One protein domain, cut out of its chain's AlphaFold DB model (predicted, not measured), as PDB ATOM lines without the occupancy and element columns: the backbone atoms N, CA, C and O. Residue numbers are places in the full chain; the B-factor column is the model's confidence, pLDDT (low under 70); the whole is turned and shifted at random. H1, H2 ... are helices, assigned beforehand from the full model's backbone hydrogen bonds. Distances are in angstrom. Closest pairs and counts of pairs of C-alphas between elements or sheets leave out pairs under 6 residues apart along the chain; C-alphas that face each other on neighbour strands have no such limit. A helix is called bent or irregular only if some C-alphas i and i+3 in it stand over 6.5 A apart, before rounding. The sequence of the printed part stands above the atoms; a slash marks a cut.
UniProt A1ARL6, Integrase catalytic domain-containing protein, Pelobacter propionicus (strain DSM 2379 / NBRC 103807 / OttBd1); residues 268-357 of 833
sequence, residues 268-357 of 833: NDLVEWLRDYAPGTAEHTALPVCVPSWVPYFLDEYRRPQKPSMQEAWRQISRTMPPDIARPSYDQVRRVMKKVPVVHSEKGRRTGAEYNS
ATOM      1  N   ASN A 268     -40.882 -13.093  16.357       79.88
ATOM      2  CA  ASN A 268     -42.085 -12.265  16.320       79.88
ATOM      3  C   ASN A 268     -43.214 -12.962  15.560       79.88
ATOM      4  O   ASN A 268     -44.264 -13.162  16.153       79.88
ATOM      5  N   ASP A 269     -42.948 -13.465  14.354       79.31
ATOM      6  CA  ASP A 269     -43.924 -14.207  13.541       79.31
ATOM      7  C   ASP A 269     -44.461 -15.438  14.285       79.31
ATOM      8  O   ASP A 269     -45.654 -15.730  14.269       79.31
ATOM      9  N   LEU A 270     -43.578 -16.148  15.004       83.06
ATOM     10  CA  LEU A 270     -43.992 -17.252  15.866       83.06
ATOM     11  C   LEU A 270     -44.902 -16.757  17.002       83.06
ATOM     12  O   LEU A 270     -45.909 -17.390  17.280       83.06
ATOM     13  N   VAL A 271     -44.555 -15.663  17.688       85.44
ATOM     14  CA  VAL A 271     -45.366 -15.108  18.789       85.44
ATOM     15  C   VAL A 271     -46.727 -14.629  18.299       85.44
ATOM     16  O   VAL A 271     -47.716 -14.879  18.977       85.44
ATOM     17  N   GLU A 272     -46.774 -13.959  17.152       84.44
ATOM     18  CA  GLU A 272     -48.004 -13.470  16.535       84.44
ATOM     19  C   GLU A 272     -48.950 -14.630  16.238       84.44
ATOM     20  O   GLU A 272     -50.050 -14.666  16.780       84.44
ATOM     21  N   TRP A 273     -48.460 -15.665  15.554       87.06
ATOM     22  CA  TRP A 273     -49.225 -16.891  15.334       87.06
ATOM     23  C   TRP A 273     -49.677 -17.567  16.644       87.06
ATOM     24  O   TRP A 273     -50.806 -18.038  16.759       87.06
ATOM     25  N   LEU A 274     -48.832 -17.586  17.683       88.25
ATOM     26  CA  LEU A 274     -49.168 -18.186  18.982       88.25
ATOM     27  C   LEU A 274     -50.266 -17.435  19.760       88.25
ATOM     28  O   LEU A 274     -50.771 -17.997  20.743       88.25
ATOM     29  N   ARG A 275     -50.588 -16.181  19.410       85.31
ATOM     30  CA  ARG A 275     -51.704 -15.436  20.024       85.31
ATOM     31  C   ARG A 275     -53.039 -16.023  19.593       85.31
ATOM     32  O   ARG A 275     -53.867 -16.292  20.465       85.31
ATOM     33  N   ASP A 276     -53.157 -16.300  18.301       82.12
ATOM     34  CA  ASP A 276     -54.377 -16.806  17.672       82.12
ATOM     35  C   ASP A 276     -54.483 -18.332  17.769       82.12
ATOM     36  O   ASP A 276     -55.579 -18.889  17.754       82.12
ATOM     37  N   TYR A 277     -53.354 -19.026  17.948       83.75
ATOM     38  CA  TYR A 277     -53.340 -20.477  18.088       83.75
ATOM     39  C   TYR A 277     -54.047 -20.968  19.365       83.75
ATOM     40  O   TYR A 277     -53.592 -20.729  20.497       83.75
ATOM     41  N   ALA A 278     -55.122 -21.736  19.177       79.44
ATOM     42  CA  ALA A 278     -55.862 -22.409  20.238       79.44
ATOM     43  C   ALA A 278     -55.355 -23.856  20.435       79.44
ATOM     44  O   ALA A 278     -55.198 -24.588  19.457       79.44
ATOM     45  N   PRO A 279     -55.102 -24.312  21.676       77.75
ATOM     46  CA  PRO A 279     -54.751 -25.710  21.922       77.75
ATOM     47  C   PRO A 279     -55.839 -26.671  21.420       77.75
ATOM     48  O   PRO A 279     -57.023 -26.425  21.634       77.75
ATOM     49  N   GLY A 280     -55.431 -27.774  20.799       78.94
ATOM     50  CA  GLY A 280     -56.308 -28.801  20.232       78.94
ATOM     51  C   GLY A 280     -56.774 -28.519  18.800       78.94
ATOM     52  O   GLY A 280     -57.661 -29.215  18.318       78.94
ATOM     53  N   THR A 281     -56.223 -27.500  18.132       81.38
ATOM     54  CA  THR A 281     -56.646 -27.077  16.783       81.38
ATOM     55  C   THR A 281     -55.578 -27.295  15.709       81.38
ATOM     56  O   THR A 281     -55.659 -26.703  14.629       81.38
ATOM     57  N   ALA A 282     -54.581 -28.151  15.970       79.25
ATOM     58  CA  ALA A 282     -53.474 -28.411  15.047       79.25
ATOM     59  C   ALA A 282     -53.919 -28.762  13.615       79.25
ATOM     60  O   ALA A 282     -53.296 -28.294  12.666       79.25
ATOM     61  N   GLU A 283     -55.001 -29.530  13.457       73.75
ATOM     62  CA  GLU A 283     -55.503 -29.996  12.152       73.75
ATOM     63  C   GLU A 283     -56.157 -28.892  11.302       73.75
ATOM     64  O   GLU A 283     -56.211 -29.005  10.079       73.75
ATOM     65  N   HIS A 284     -56.632 -27.810  11.926       71.38
ATOM     66  CA  HIS A 284     -57.411 -26.756  11.258       71.38
ATOM     67  C   HIS A 284     -56.716 -25.390  11.252       71.38
ATOM     68  O   HIS A 284     -57.275 -24.401  10.779       71.38
ATOM     69  N   THR A 285     -55.495 -25.312  11.779       75.56
ATOM     70  CA  THR A 285     -54.771 -24.048  11.918       75.56
ATOM     71  C   THR A 285     -53.998 -23.692  10.650       75.56
ATOM     72  O   THR A 285     -53.147 -24.455  10.193       75.56
ATOM     73  N   ALA A 286     -54.202 -22.473  10.140       73.88
ATOM     74  CA  ALA A 286     -53.346 -21.898   9.107       73.88
ATOM     75  C   ALA A 286     -51.932 -21.620   9.655       73.88
ATOM     76  O   ALA A 286     -51.754 -20.976  10.692       73.88
ATOM     77  N   LEU A 287     -50.914 -22.121   8.954       74.62
ATOM     78  CA  LEU A 287     -49.510 -22.037   9.355       74.62
ATOM     79  C   LEU A 287     -48.768 -20.962   8.546       74.62
ATOM     80  O   LEU A 287     -48.767 -21.028   7.315       74.62
ATOM     81  N   PRO A 288     -48.070 -20.013   9.198       76.25
ATOM     82  CA  PRO A 288     -47.145 -19.128   8.505       76.25
ATOM     83  C   PRO A 288     -46.018 -19.925   7.839       76.25
ATOM     84  O   PRO A 288     -45.524 -20.899   8.408       76.25
ATOM     85  N   VAL A 289     -45.528 -19.452   6.687       69.81
ATOM     86  CA  VAL A 289     -44.466 -20.114   5.892       69.81
ATOM     87  C   VAL A 289     -43.203 -20.411   6.719       69.81
ATOM     88  O   VAL A 289     -42.480 -21.369   6.453       69.81
ATOM     89  N   CYS A 290     -42.924 -19.602   7.742       71.50
ATOM     90  CA  CYS A 290     -41.747 -19.740   8.593       71.50
ATOM     91  C   CYS A 290     -41.911 -20.718   9.772       71.50
ATOM     92  O   CYS A 290     -40.911 -21.013  10.436       71.50
ATOM     93  N   VAL A 291     -43.126 -21.196  10.071       80.69
ATOM     94  CA  VAL A 291     -43.410 -22.113  11.186       80.69
ATOM     95  C   VAL A 291     -43.450 -23.555  10.663       80.69
ATOM     96  O   VAL A 291     -44.245 -23.859   9.777       80.69
ATOM     97  N   PRO A 292     -42.616 -24.473  11.188       86.56
ATOM     98  CA  PRO A 292     -42.660 -25.868  10.762       86.56
ATOM     99  C   PRO A 292     -44.020 -26.522  11.039       86.56
ATOM    100  O   PRO A 292     -44.579 -26.361  12.123       86.56
ATOM    101  N   SER A 293     -44.498 -27.336  10.098       87.31
ATOM    102  CA  SER A 293     -45.829 -27.963  10.138       87.31
ATOM    103  C   SER A 293     -46.078 -28.892  11.331       87.31
ATOM    104  O   SER A 293     -47.222 -29.105  11.708       87.31
ATOM    105  N   TRP A 294     -45.029 -29.407  11.980       90.12
ATOM    106  CA  TRP A 294     -45.144 -30.237  13.187       90.12
ATOM    107  C   TRP A 294     -45.374 -29.433  14.482       90.12
ATOM    108  O   TRP A 294     -45.714 -30.014  15.513       90.12
ATOM    109  N   VAL A 295     -45.154 -28.111  14.480       90.38
ATOM    110  CA  VAL A 295     -45.223 -27.273  15.695       90.38
ATOM    111  C   VAL A 295     -46.614 -27.260  16.346       90.38
ATOM    112  O   VAL A 295     -46.654 -27.416  17.567       90.38
ATOM    113  N   PRO A 296     -47.737 -27.121  15.611       90.56
ATOM    114  CA  PRO A 296     -49.077 -27.166  16.202       90.56
ATOM    115  C   PRO A 296     -49.335 -28.485  16.938       90.56
ATOM    116  O   PRO A 296     -49.642 -28.486  18.127       90.56
ATOM    117  N   TYR A 297     -49.058 -29.616  16.285       91.25
ATOM    118  CA  TYR A 297     -49.202 -30.948  16.878       91.25
ATOM    119  C   TYR A 297     -48.361 -31.112  18.150       91.25
ATOM    120  O   TYR A 297     -48.835 -31.648  19.152       91.25
ATOM    121  N   PHE A 298     -47.117 -30.611  18.146       93.62
ATOM    122  CA  PHE A 298     -46.284 -30.595  19.350       93.62
ATOM    123  C   PHE A 298     -46.916 -29.772  20.472       93.62
ATOM    124  O   PHE A 298     -46.915 -30.206  21.623       93.62
ATOM    125  N   LEU A 299     -47.429 -28.583  20.157       92.12
ATOM    126  CA  LEU A 299     -48.041 -27.706  21.146       92.12
ATOM    127  C   LEU A 299     -49.335 -28.292  21.701       92.12
ATOM    128  O   LEU A 299     -49.558 -28.126  22.890       92.12
ATOM    129  N   ASP A 300     -50.133 -29.014  20.923       91.25
ATOM    130  CA  ASP A 300     -51.352 -29.672  21.413       91.25
ATOM    131  C   ASP A 300     -51.059 -30.802  22.396       91.25
ATOM    132  O   ASP A 300     -51.769 -30.983  23.385       91.25
ATOM    133  N   GLU A 301     -49.975 -31.539  22.169       92.38
ATOM    134  CA  GLU A 301     -49.515 -32.562  23.101       92.38
ATOM    135  C   GLU A 301     -48.848 -31.940  24.334       92.38
ATOM    136  O   GLU A 301     -49.122 -32.319  25.473       92.38
ATOM    137  N   TYR A 302     -47.982 -30.948  24.127       93.62
ATOM    138  CA  TYR A 302     -47.276 -30.291  25.215       93.62
ATOM    139  C   TYR A 302     -48.228 -29.456  26.074       93.62
ATOM    140  O   TYR A 302     -48.063 -29.424  27.285       93.62
ATOM    141  N   ARG A 303     -49.250 -28.800  25.521       91.56
ATOM    142  CA  ARG A 303     -50.108 -27.859  26.264       91.56
ATOM    143  C   ARG A 303     -51.201 -28.503  27.111       91.56
ATOM    144  O   ARG A 303     -52.138 -27.836  27.532       91.56
ATOM    145  N   ARG A 304     -51.071 -29.792  27.396       90.12
ATOM    146  CA  ARG A 304     -52.038 -30.544  28.188       90.12
ATOM    147  C   ARG A 304     -51.919 -30.244  29.693       90.12
ATOM    148  O   ARG A 304     -50.792 -30.129  30.190       90.12
ATOM    149  N   PRO A 305     -53.037 -30.201  30.448       90.19
ATOM    150  CA  PRO A 305     -53.028 -29.990  31.902       90.19
ATOM    151  C   PRO A 305     -52.222 -31.032  32.689       90.19
ATOM    152  O   PRO A 305     -51.741 -30.753  33.781       90.19
ATOM    153  N   GLN A 306     -52.014 -32.225  32.120       91.75
ATOM    154  CA  GLN A 306     -51.192 -33.297  32.693       91.75
ATOM    155  C   GLN A 306     -49.689 -32.955  32.718       91.75
ATOM    156  O   GLN A 306     -48.889 -33.736  33.230       91.75
ATOM    157  N   LYS A 307     -49.292 -31.800  32.165       90.62
ATOM    158  CA  LYS A 307     -47.918 -31.279  32.138       90.62
ATOM    159  C   LYS A 307     -46.897 -32.311  31.617       90.62
ATOM    160  O   LYS A 307     -45.835 -32.453  32.233       90.62
ATOM    161  N   PRO A 308     -47.135 -32.987  30.467       93.75
ATOM    162  CA  PRO A 308     -46.171 -33.943  29.928       93.75
ATOM    163  C   PRO A 308     -44.807 -33.278  29.727       93.75
ATOM    164  O   PRO A 308     -44.709 -32.079  29.426       93.75
ATOM    165  N   SER A 309     -43.737 -34.049  29.923       94.50
ATOM    166  CA  SER A 309     -42.386 -33.554  29.667       94.50
ATOM    167  C   SER A 309     -42.217 -33.252  28.174       94.50
ATOM    168  O   SER A 309     -42.890 -33.838  27.326       94.50
ATOM    169  N   MET A 310     -41.292 -32.354  27.828       94.38
ATOM    170  CA  MET A 310     -41.003 -32.039  26.422       94.38
ATOM    171  C   MET A 310     -40.597 -33.291  25.627       94.38
ATOM    172  O   MET A 310     -40.933 -33.419  24.453       94.38
ATOM    173  N   GLN A 311     -39.901 -34.228  26.279       94.69
ATOM    174  CA  GLN A 311     -39.508 -35.499  25.677       94.69
ATOM    175  C   GLN A 311     -40.712 -36.411  25.433       94.69
ATOM    176  O   GLN A 311     -40.790 -37.028  24.375       94.69
ATOM    177  N   GLU A 312     -41.650 -36.481  26.376       94.06
ATOM    178  CA  GLU A 312     -42.844 -37.309  26.212       94.06
ATOM    179  C   GLU A 312     -43.779 -36.746  25.143       94.06
ATOM    180  O   GLU A 312     -44.219 -37.488  24.268       94.06
ATOM    181  N   ALA A 313     -43.975 -35.427  25.121       94.62
ATOM    182  CA  ALA A 313     -44.753 -34.782  24.070       94.62
ATOM    183  C   ALA A 313     -44.153 -35.034  22.675       94.62
ATOM    184  O   ALA A 313     -44.873 -35.351  21.734       94.62
ATOM    185  N   TRP A 314     -42.820 -34.991  22.543       95.56
ATOM    186  CA  TRP A 314     -42.130 -35.328  21.294       95.56
ATOM    187  C   TRP A 314     -42.345 -36.794  20.865       95.56
ATOM    188  O   TRP A 314     -42.564 -37.072  19.681       95.56
ATOM    189  N   ARG A 315     -42.311 -37.744  21.811       93.56
ATOM    190  CA  ARG A 315     -42.597 -39.159  21.513       93.56
ATOM    191  C   ARG A 315     -44.027 -39.353  21.035       93.56
ATOM    192  O   ARG A 315     -44.240 -40.112  20.094       93.56
ATOM    193  N   GLN A 316     -44.980 -38.675  21.666       91.94
ATOM    194  CA  GLN A 316     -46.386 -38.825  21.323       91.94
ATOM    195  C   GLN A 316     -46.705 -38.258  19.944       91.94
ATOM    196  O   GLN A 316     -47.272 -38.981  19.128       91.94
ATOM    197  N   ILE A 317     -46.223 -37.061  19.601       91.94
ATOM    198  CA  ILE A 317     -46.433 -36.534  18.243       91.94
ATOM    199  C   ILE A 317     -45.796 -37.402  17.162       91.94
ATOM    200  O   ILE A 317     -46.310 -37.492  16.054       91.94
ATOM    201  N   SER A 318     -44.697 -38.093  17.476       86.50
ATOM    202  CA  SER A 318     -44.047 -39.001  16.526       86.50
ATOM    203  C   SER A 318     -44.929 -40.203  16.162       86.50
ATOM    204  O   SER A 318     -44.643 -40.884  15.176       86.50
ATOM    205  N   ARG A 319     -45.981 -40.468  16.949       86.88
ATOM    206  CA  ARG A 319     -46.986 -41.512  16.717       86.88
ATOM    207  C   ARG A 319     -48.283 -40.965  16.127       86.88
ATOM    208  O   ARG A 319     -48.905 -41.671  15.347       86.88
ATOM    209  N   THR A 320     -48.694 -39.763  16.530       82.88
ATOM    210  CA  THR A 320     -50.024 -39.214  16.225       82.88
ATOM    211  C   THR A 320     -50.048 -38.246  15.049       82.88
ATOM    212  O   THR A 320     -51.120 -38.014  14.502       82.88
ATOM    213  N   MET A 321     -48.906 -37.679  14.644       86.12
ATOM    214  CA  MET A 321     -48.870 -36.752  13.511       86.12
ATOM    215  C   MET A 321     -49.162 -37.450  12.177       86.12
ATOM    216  O   MET A 321     -48.724 -38.590  11.978       86.12
ATOM    217  N   PRO A 322     -49.808 -36.735  11.238       86.81
ATOM    218  CA  PRO A 322     -49.982 -37.189   9.868       86.81
ATOM    219  C   PRO A 322     -48.660 -37.639   9.211       86.81
ATOM    220  O   PRO A 322     -47.612 -37.019   9.432       86.81
ATOM    221  N   PRO A 323     -48.672 -38.732   8.422       81.94
ATOM    222  CA  PRO A 323     -47.461 -39.329   7.852       81.94
ATOM    223  C   PRO A 323     -46.762 -38.449   6.801       81.94
ATOM    224  O   PRO A 323     -45.583 -38.654   6.522       81.94
ATOM    225  N   ASP A 324     -47.471 -37.480   6.228       85.75
ATOM    226  CA  ASP A 324     -46.989 -36.473   5.277       85.75
ATOM    227  C   ASP A 324     -46.169 -35.353   5.942       85.75
ATOM    228  O   ASP A 324     -45.387 -34.668   5.277       85.75
ATOM    229  N   ILE A 325     -46.273 -35.191   7.265       84.50
ATOM    230  CA  ILE A 325     -45.505 -34.200   8.018       84.50
ATOM    231  C   ILE A 325     -44.155 -34.787   8.439       84.50
ATOM    232  O   ILE A 325     -44.058 -35.774   9.171       84.50
ATOM    233  N   ALA A 326     -43.073 -34.121   8.025       84.69
ATOM    234  CA  ALA A 326     -41.721 -34.511   8.408       84.69
ATOM    235  C   ALA A 326     -41.535 -34.461   9.935       84.69
ATOM    236  O   ALA A 326     -41.682 -33.413  10.573       84.69
ATOM    237  N   ARG A 327     -41.161 -35.607  10.518       86.56
ATOM    238  CA  ARG A 327     -40.978 -35.745  11.967       86.56
ATOM    239  C   ARG A 327     -39.819 -34.873  12.466       86.56
ATOM    240  O   ARG A 327     -38.721 -34.950  11.910       86.56
ATOM    241  N   PRO A 328     -40.015 -34.093  13.541       91.50
ATOM    242  CA  PRO A 328     -38.950 -33.294  14.115       91.50
ATOM    243  C   PRO A 328     -37.981 -34.147  14.929       91.50
ATOM    244  O   PRO A 328     -38.370 -35.098  15.612       91.50
ATOM    245  N   SER A 329     -36.717 -33.737  14.956       91.69
ATOM    246  CA  SER A 329     -35.781 -34.182  15.982       91.69
ATOM    247  C   SER A 329     -36.058 -33.479  17.312       91.69
ATOM    248  O   SER A 329     -36.558 -32.350  17.359       91.69
ATOM    249  N   TYR A 330     -35.670 -34.114  18.418       92.31
ATOM    250  CA  TYR A 330     -35.808 -33.514  19.747       92.31
ATOM    251  C   TYR A 330     -35.073 -32.163  19.869       92.31
ATOM    252  O   TYR A 330     -35.563 -31.224  20.500       92.31
ATOM    253  N   ASP A 331     -33.933 -32.009  19.190       90.12
ATOM    254  CA  ASP A 331     -33.200 -30.741  19.148       90.12
ATOM    255  C   ASP A 331     -33.958 -29.632  18.412       90.12
ATOM    256  O   ASP A 331     -33.868 -28.464  18.799       90.12
ATOM    257  N   GLN A 332     -34.707 -29.967  17.358       89.38
ATOM    258  CA  GLN A 332     -35.562 -29.003  16.662       89.38
ATOM    259  C   GLN A 332     -36.692 -28.527  17.580       89.38
ATOM    260  O   GLN A 332     -36.883 -27.316  17.707       89.38
ATOM    261  N   VAL A 333     -37.346 -29.450  18.297       92.50
ATOM    262  CA  VAL A 333     -38.351 -29.130  19.327       92.50
ATOM    263  C   VAL A 333     -37.766 -28.178  20.367       92.50
ATOM    264  O   VAL A 333     -38.296 -27.087  20.581       92.50
ATOM    265  N   ARG A 334     -36.612 -28.518  20.953       92.12
ATOM    266  CA  ARG A 334     -35.947 -27.687  21.967       92.12
ATOM    267  C   ARG A 334     -35.615 -26.283  21.451       92.12
ATOM    268  O   ARG A 334     -35.763 -25.304  22.183       92.12
ATOM    269  N   ARG A 335     -35.160 -26.155  20.199       88.00
ATOM    270  CA  ARG A 335     -34.842 -24.852  19.580       88.00
ATOM    271  C   ARG A 335     -36.084 -23.997  19.348       88.00
ATOM    272  O   ARG A 335     -35.994 -22.785  19.541       88.00
ATOM    273  N   VAL A 336     -37.200 -24.596  18.931       89.06
ATOM    274  CA  VAL A 336     -38.481 -23.889  18.769       89.06
ATOM    275  C   VAL A 336     -39.009 -23.455  20.130       89.06
ATOM    276  O   VAL A 336     -39.256 -22.268  20.320       89.06
ATOM    277  N   MET A 337     -39.060 -24.362  21.108       91.38
ATOM    278  CA  MET A 337     -39.551 -24.057  22.456       91.38
ATOM    279  C   MET A 337     -38.737 -22.973  23.165       91.38
ATOM    280  O   MET A 337     -39.305 -22.174  23.895       91.38
ATOM    281  N   LYS A 338     -37.434 -22.846  22.880       90.12
ATOM    282  CA  LYS A 338     -36.616 -21.724  23.379       90.12
ATOM    283  C   LYS A 338     -37.085 -20.348  22.869       90.12
ATOM    284  O   LYS A 338     -36.762 -19.332  23.479       90.12
ATOM    285  N   LYS A 339     -37.788 -20.293  21.734       87.06
ATOM    286  CA  LYS A 339     -38.346 -19.057  21.160       87.06
ATOM    287  C   LYS A 339     -39.777 -18.779  21.630       87.06
ATOM    288  O   LYS A 339     -40.177 -17.616  21.615       87.06
ATOM    289  N   VAL A 340     -40.516 -19.816  22.033       88.75
ATOM    290  CA  VAL A 340     -41.891 -19.716  22.543       88.75
ATOM    291  C   VAL A 340     -41.870 -19.005  23.905       88.75
ATOM    292  O   VAL A 340     -41.175 -19.463  24.812       88.75
ATOM    293  N   PRO A 341     -42.596 -17.887  24.085       89.81
ATOM    294  CA  PRO A 341     -42.706 -17.249  25.394       89.81
ATOM    295  C   PRO A 341     -43.416 -18.151  26.409       89.81
ATOM    296  O   PRO A 341     -44.338 -18.880  26.043       89.81
ATOM    297  N   VAL A 342     -43.043 -18.030  27.687       89.12
ATOM    298  CA  VAL A 342     -43.574 -18.864  28.784       89.12
ATOM    299  C   VAL A 342     -45.102 -18.817  28.856       89.12
ATOM    300  O   VAL A 342     -45.745 -19.852  29.003       89.12
ATOM    301  N   VAL A 343     -45.692 -17.631  28.674       89.62
ATOM    302  CA  VAL A 343     -47.152 -17.447  28.655       89.62
ATOM    303  C   VAL A 343     -47.802 -18.359  27.615       89.62
ATOM    304  O   VAL A 343     -48.719 -19.106  27.928       89.62
ATOM    305  N   HIS A 344     -47.280 -18.384  26.389       88.88
ATOM    306  CA  HIS A 344     -47.827 -19.248  25.348       88.88
ATOM    307  C   HIS A 344     -47.472 -20.719  25.583       88.88
ATOM    308  O   HIS A 344     -48.298 -21.577  25.301       88.88
ATOM    309  N   SER A 345     -46.286 -21.063  26.097       89.44
ATOM    310  CA  SER A 345     -45.951 -22.471  26.362       89.44
ATOM    311  C   SER A 345     -46.822 -23.091  27.454       89.44
ATOM    312  O   SER A 345     -47.148 -24.269  27.357       89.44
ATOM    313  N   GLU A 346     -47.202 -22.309  28.467       89.50
ATOM    314  CA  GLU A 346     -47.996 -22.758  29.617       89.50
ATOM    315  C   GLU A 346     -49.514 -22.608  29.414       89.50
ATOM    316  O   GLU A 346     -50.283 -23.176  30.189       89.50
ATOM    317  N   LYS A 347     -49.965 -21.897  28.370       86.44
ATOM    318  CA  LYS A 347     -51.389 -21.756  28.013       86.44
ATOM    319  C   LYS A 347     -52.002 -23.139  27.774       86.44
ATOM    320  O   LYS A 347     -51.569 -23.849  26.873       86.44
ATOM    321  N   GLY A 348     -52.973 -23.531  28.602       84.56
ATOM    322  CA  GLY A 348     -53.579 -24.871  28.607       84.56
ATOM    323  C   GLY A 348     -52.898 -25.880  29.549       84.56
ATOM    324  O   GLY A 348     -53.587 -26.710  30.135       84.56
ATOM    325  N   ARG A 349     -51.575 -25.770  29.784       90.38
ATOM    326  CA  ARG A 349     -50.846 -26.581  30.796       90.38
ATOM    327  C   ARG A 349     -51.180 -26.156  32.214       90.38
ATOM    328  O   ARG A 349     -51.141 -26.963  33.139       90.38
ATOM    329  N   ARG A 350     -51.431 -24.860  32.373       87.12
ATOM    330  CA  ARG A 350     -51.920 -24.220  33.588       87.12
ATOM    331  C   ARG A 350     -53.292 -23.640  33.285       87.12
ATOM    332  O   ARG A 350     -53.514 -23.107  32.196       87.12
ATOM    333  N   THR A 351     -54.193 -23.721  34.251       80.06
ATOM    334  CA  THR A 351     -55.543 -23.160  34.165       80.06
ATOM    335  C   THR A 351     -55.820 -22.294  35.391       80.06
ATOM    336  O   THR A 351     -55.167 -22.428  36.428       80.06
ATOM    337  N   GLY A 352     -56.757 -21.351  35.253       80.25
ATOM    338  CA  GLY A 352     -57.168 -20.462  36.340       80.25
ATOM    339  C   GLY A 352     -55.999 -19.690  36.959       80.25
ATOM    340  O   GLY A 352     -55.232 -19.027  36.256       80.25
ATOM    341  N   ALA A 353     -55.861 -19.799  38.281       72.44
ATOM    342  CA  ALA A 353     -54.872 -19.064  39.061       72.44
ATOM    343  C   ALA A 353     -53.421 -19.325  38.612       72.44
ATOM    344  O   ALA A 353     -52.645 -18.390  38.406       72.44
ATOM    345  N   GLU A 354     -53.047 -20.585  38.374       78.88
ATOM    346  CA  GLU A 354     -51.675 -20.920  37.975       78.88
ATOM    347  C   GLU A 354     -51.269 -20.255  36.651       78.88
ATOM    348  O   GLU A 354     -50.103 -19.896  36.473       78.88
ATOM    349  N   TYR A 355     -52.214 -20.082  35.722       83.75
ATOM    350  CA  TYR A 355     -51.964 -19.401  34.453       83.75
ATOM    351  C   TYR A 355     -51.948 -17.882  34.622       83.75
ATOM    352  O   TYR A 355     -51.039 -17.228  34.116       83.75
ATOM    353  N   ASN A 356     -52.890 -17.333  35.396       79.19
ATOM    354  CA  ASN A 356     -52.945 -15.900  35.689       79.19
ATOM    355  C   ASN A 356     -51.655 -15.402  36.360       79.19
ATOM    356  O   ASN A 356     -51.224 -14.293  36.077       79.19
ATOM    357  N   SER A 357     -50.972 -16.229  37.158       78.00
ATOM    358  CA  SER A 357     -49.660 -15.880  37.738       78.00
ATOM    359  C   SER A 357     -48.575 -15.521  36.705       78.00
ATOM    360  O   SER A 357     -47.600 -14.856  37.043       78.00
TER     361      SER A 357
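AT A GLANCE: This is residues 268 to 357 of the 833 residues of the protein "Integrase catalytic domain-containing protein" of Pelobacter propionicus (strain DSM 2379 / NBRC 103807 / OttBd1) (UniProt A1ARL6). The longest helix, H3, packs crosswise on the short helix H2, which lies in the middle of a small cluster of short helices; H4 stands crosswise near these two, and H5 lies near H2 on another side. H1 lies away from H2 and H3, near H5 and joined to H2 by a long unnamed loop, residues 277 to 294, while the tiny H6 lies at one end of the longest axis with the turn around Asp 324 at the other. The contacts between the helices are few, and H1, H5 and H6 touch no helix. The printed part has 90 residues, with six named helices in the order H1 to H6 and no named strand; its class is all helix, and 45 of the 90 residues are in named elements. The whole is compact, with a radius of gyration of the C-alphas of 12.4 A and spans of 39 by 26 by 24 A.

IN THESE COORDINATES: H3 has 11 residues, 310 to 320, and measures 15.4 A from first to last C-alpha; C-alpha 310 is at (-41.003, -32.039, 26.422). H2, residues 295 to 302, comes before it and measures 10.2 A. H4, residues 330 to 337, comes after it and measures 10.5 A. H1, residues 268 to 276, measures 13.2 A and begins at the first printed residue, with C-alpha 268 at (-42.085, -12.265, 16.320). H5 is residues 342 to 346, 6.0 A long. H6 is residues 353 to 356, 5.0 A long, with C-alpha 356 at (-52.945, -15.900, 35.689). No helix is bent or irregular.

HOW THE PARTS SIT: H3 and H2 touch, with 9 pairs of C-alphas within 8 A; their closest C-alphas, those of Ala 313 and Tyr 302, are 5.3 A apart. They run opposite ways at a steep tilt of 65 degrees. H3 and H4 only just touch, with 3 pairs of C-alphas within 8 A, the closest being those of Trp 314 and Tyr 330 at 6.8 A. Their lines are about perpendicular at 71 degrees, only just past steep. H2 and H4 are close but not clearly touching, about perpendicular at 86 degrees, and their closest C-alphas, those of Val 295 and Val 333, are 8.0 A apart. H5 is close to H2 but not clearly touching it, with the closest C-alphas those of Ser 345 and Leu 299 at 7.7 A. H5 and H1 are also close but not clearly touching; their closest C-alphas are those of His 344 and Leu 274, 6.6 A apart. H5 and H6 are close but not clearly touching too, with the C-alphas of Glu 346 and Tyr 355 the closest at 7.1 A. Among the pairs that are apart are H1 and H2, H1 and H3, and H3 and H6. In H2, H4 and H5 every O i to N i+4 pair is within hydrogen-bond range; in H1 it is 4 of 5 and in H3 6 of 7, while H6 is too short for such a pair.

THE WHOLE: The two C-alphas farthest apart in the domain, those of Asp 324 and Ala 353, are 38.8 A apart, and the first and last printed C-alphas, those of Asn 268 and Ser 357, are 23.0 A apart. The printed part has no cut. The link from H1 to H2, with 18 residues, is long, and its C-alphas lie 8 to 16 A from the mean of the C-alphas. The link from H4 to H5 is tight, with 4 residues. The mean pLDDT of the printed part is 86.2; one residue, Val 289 in the long link, is under 70, and H6 has a mean of 79.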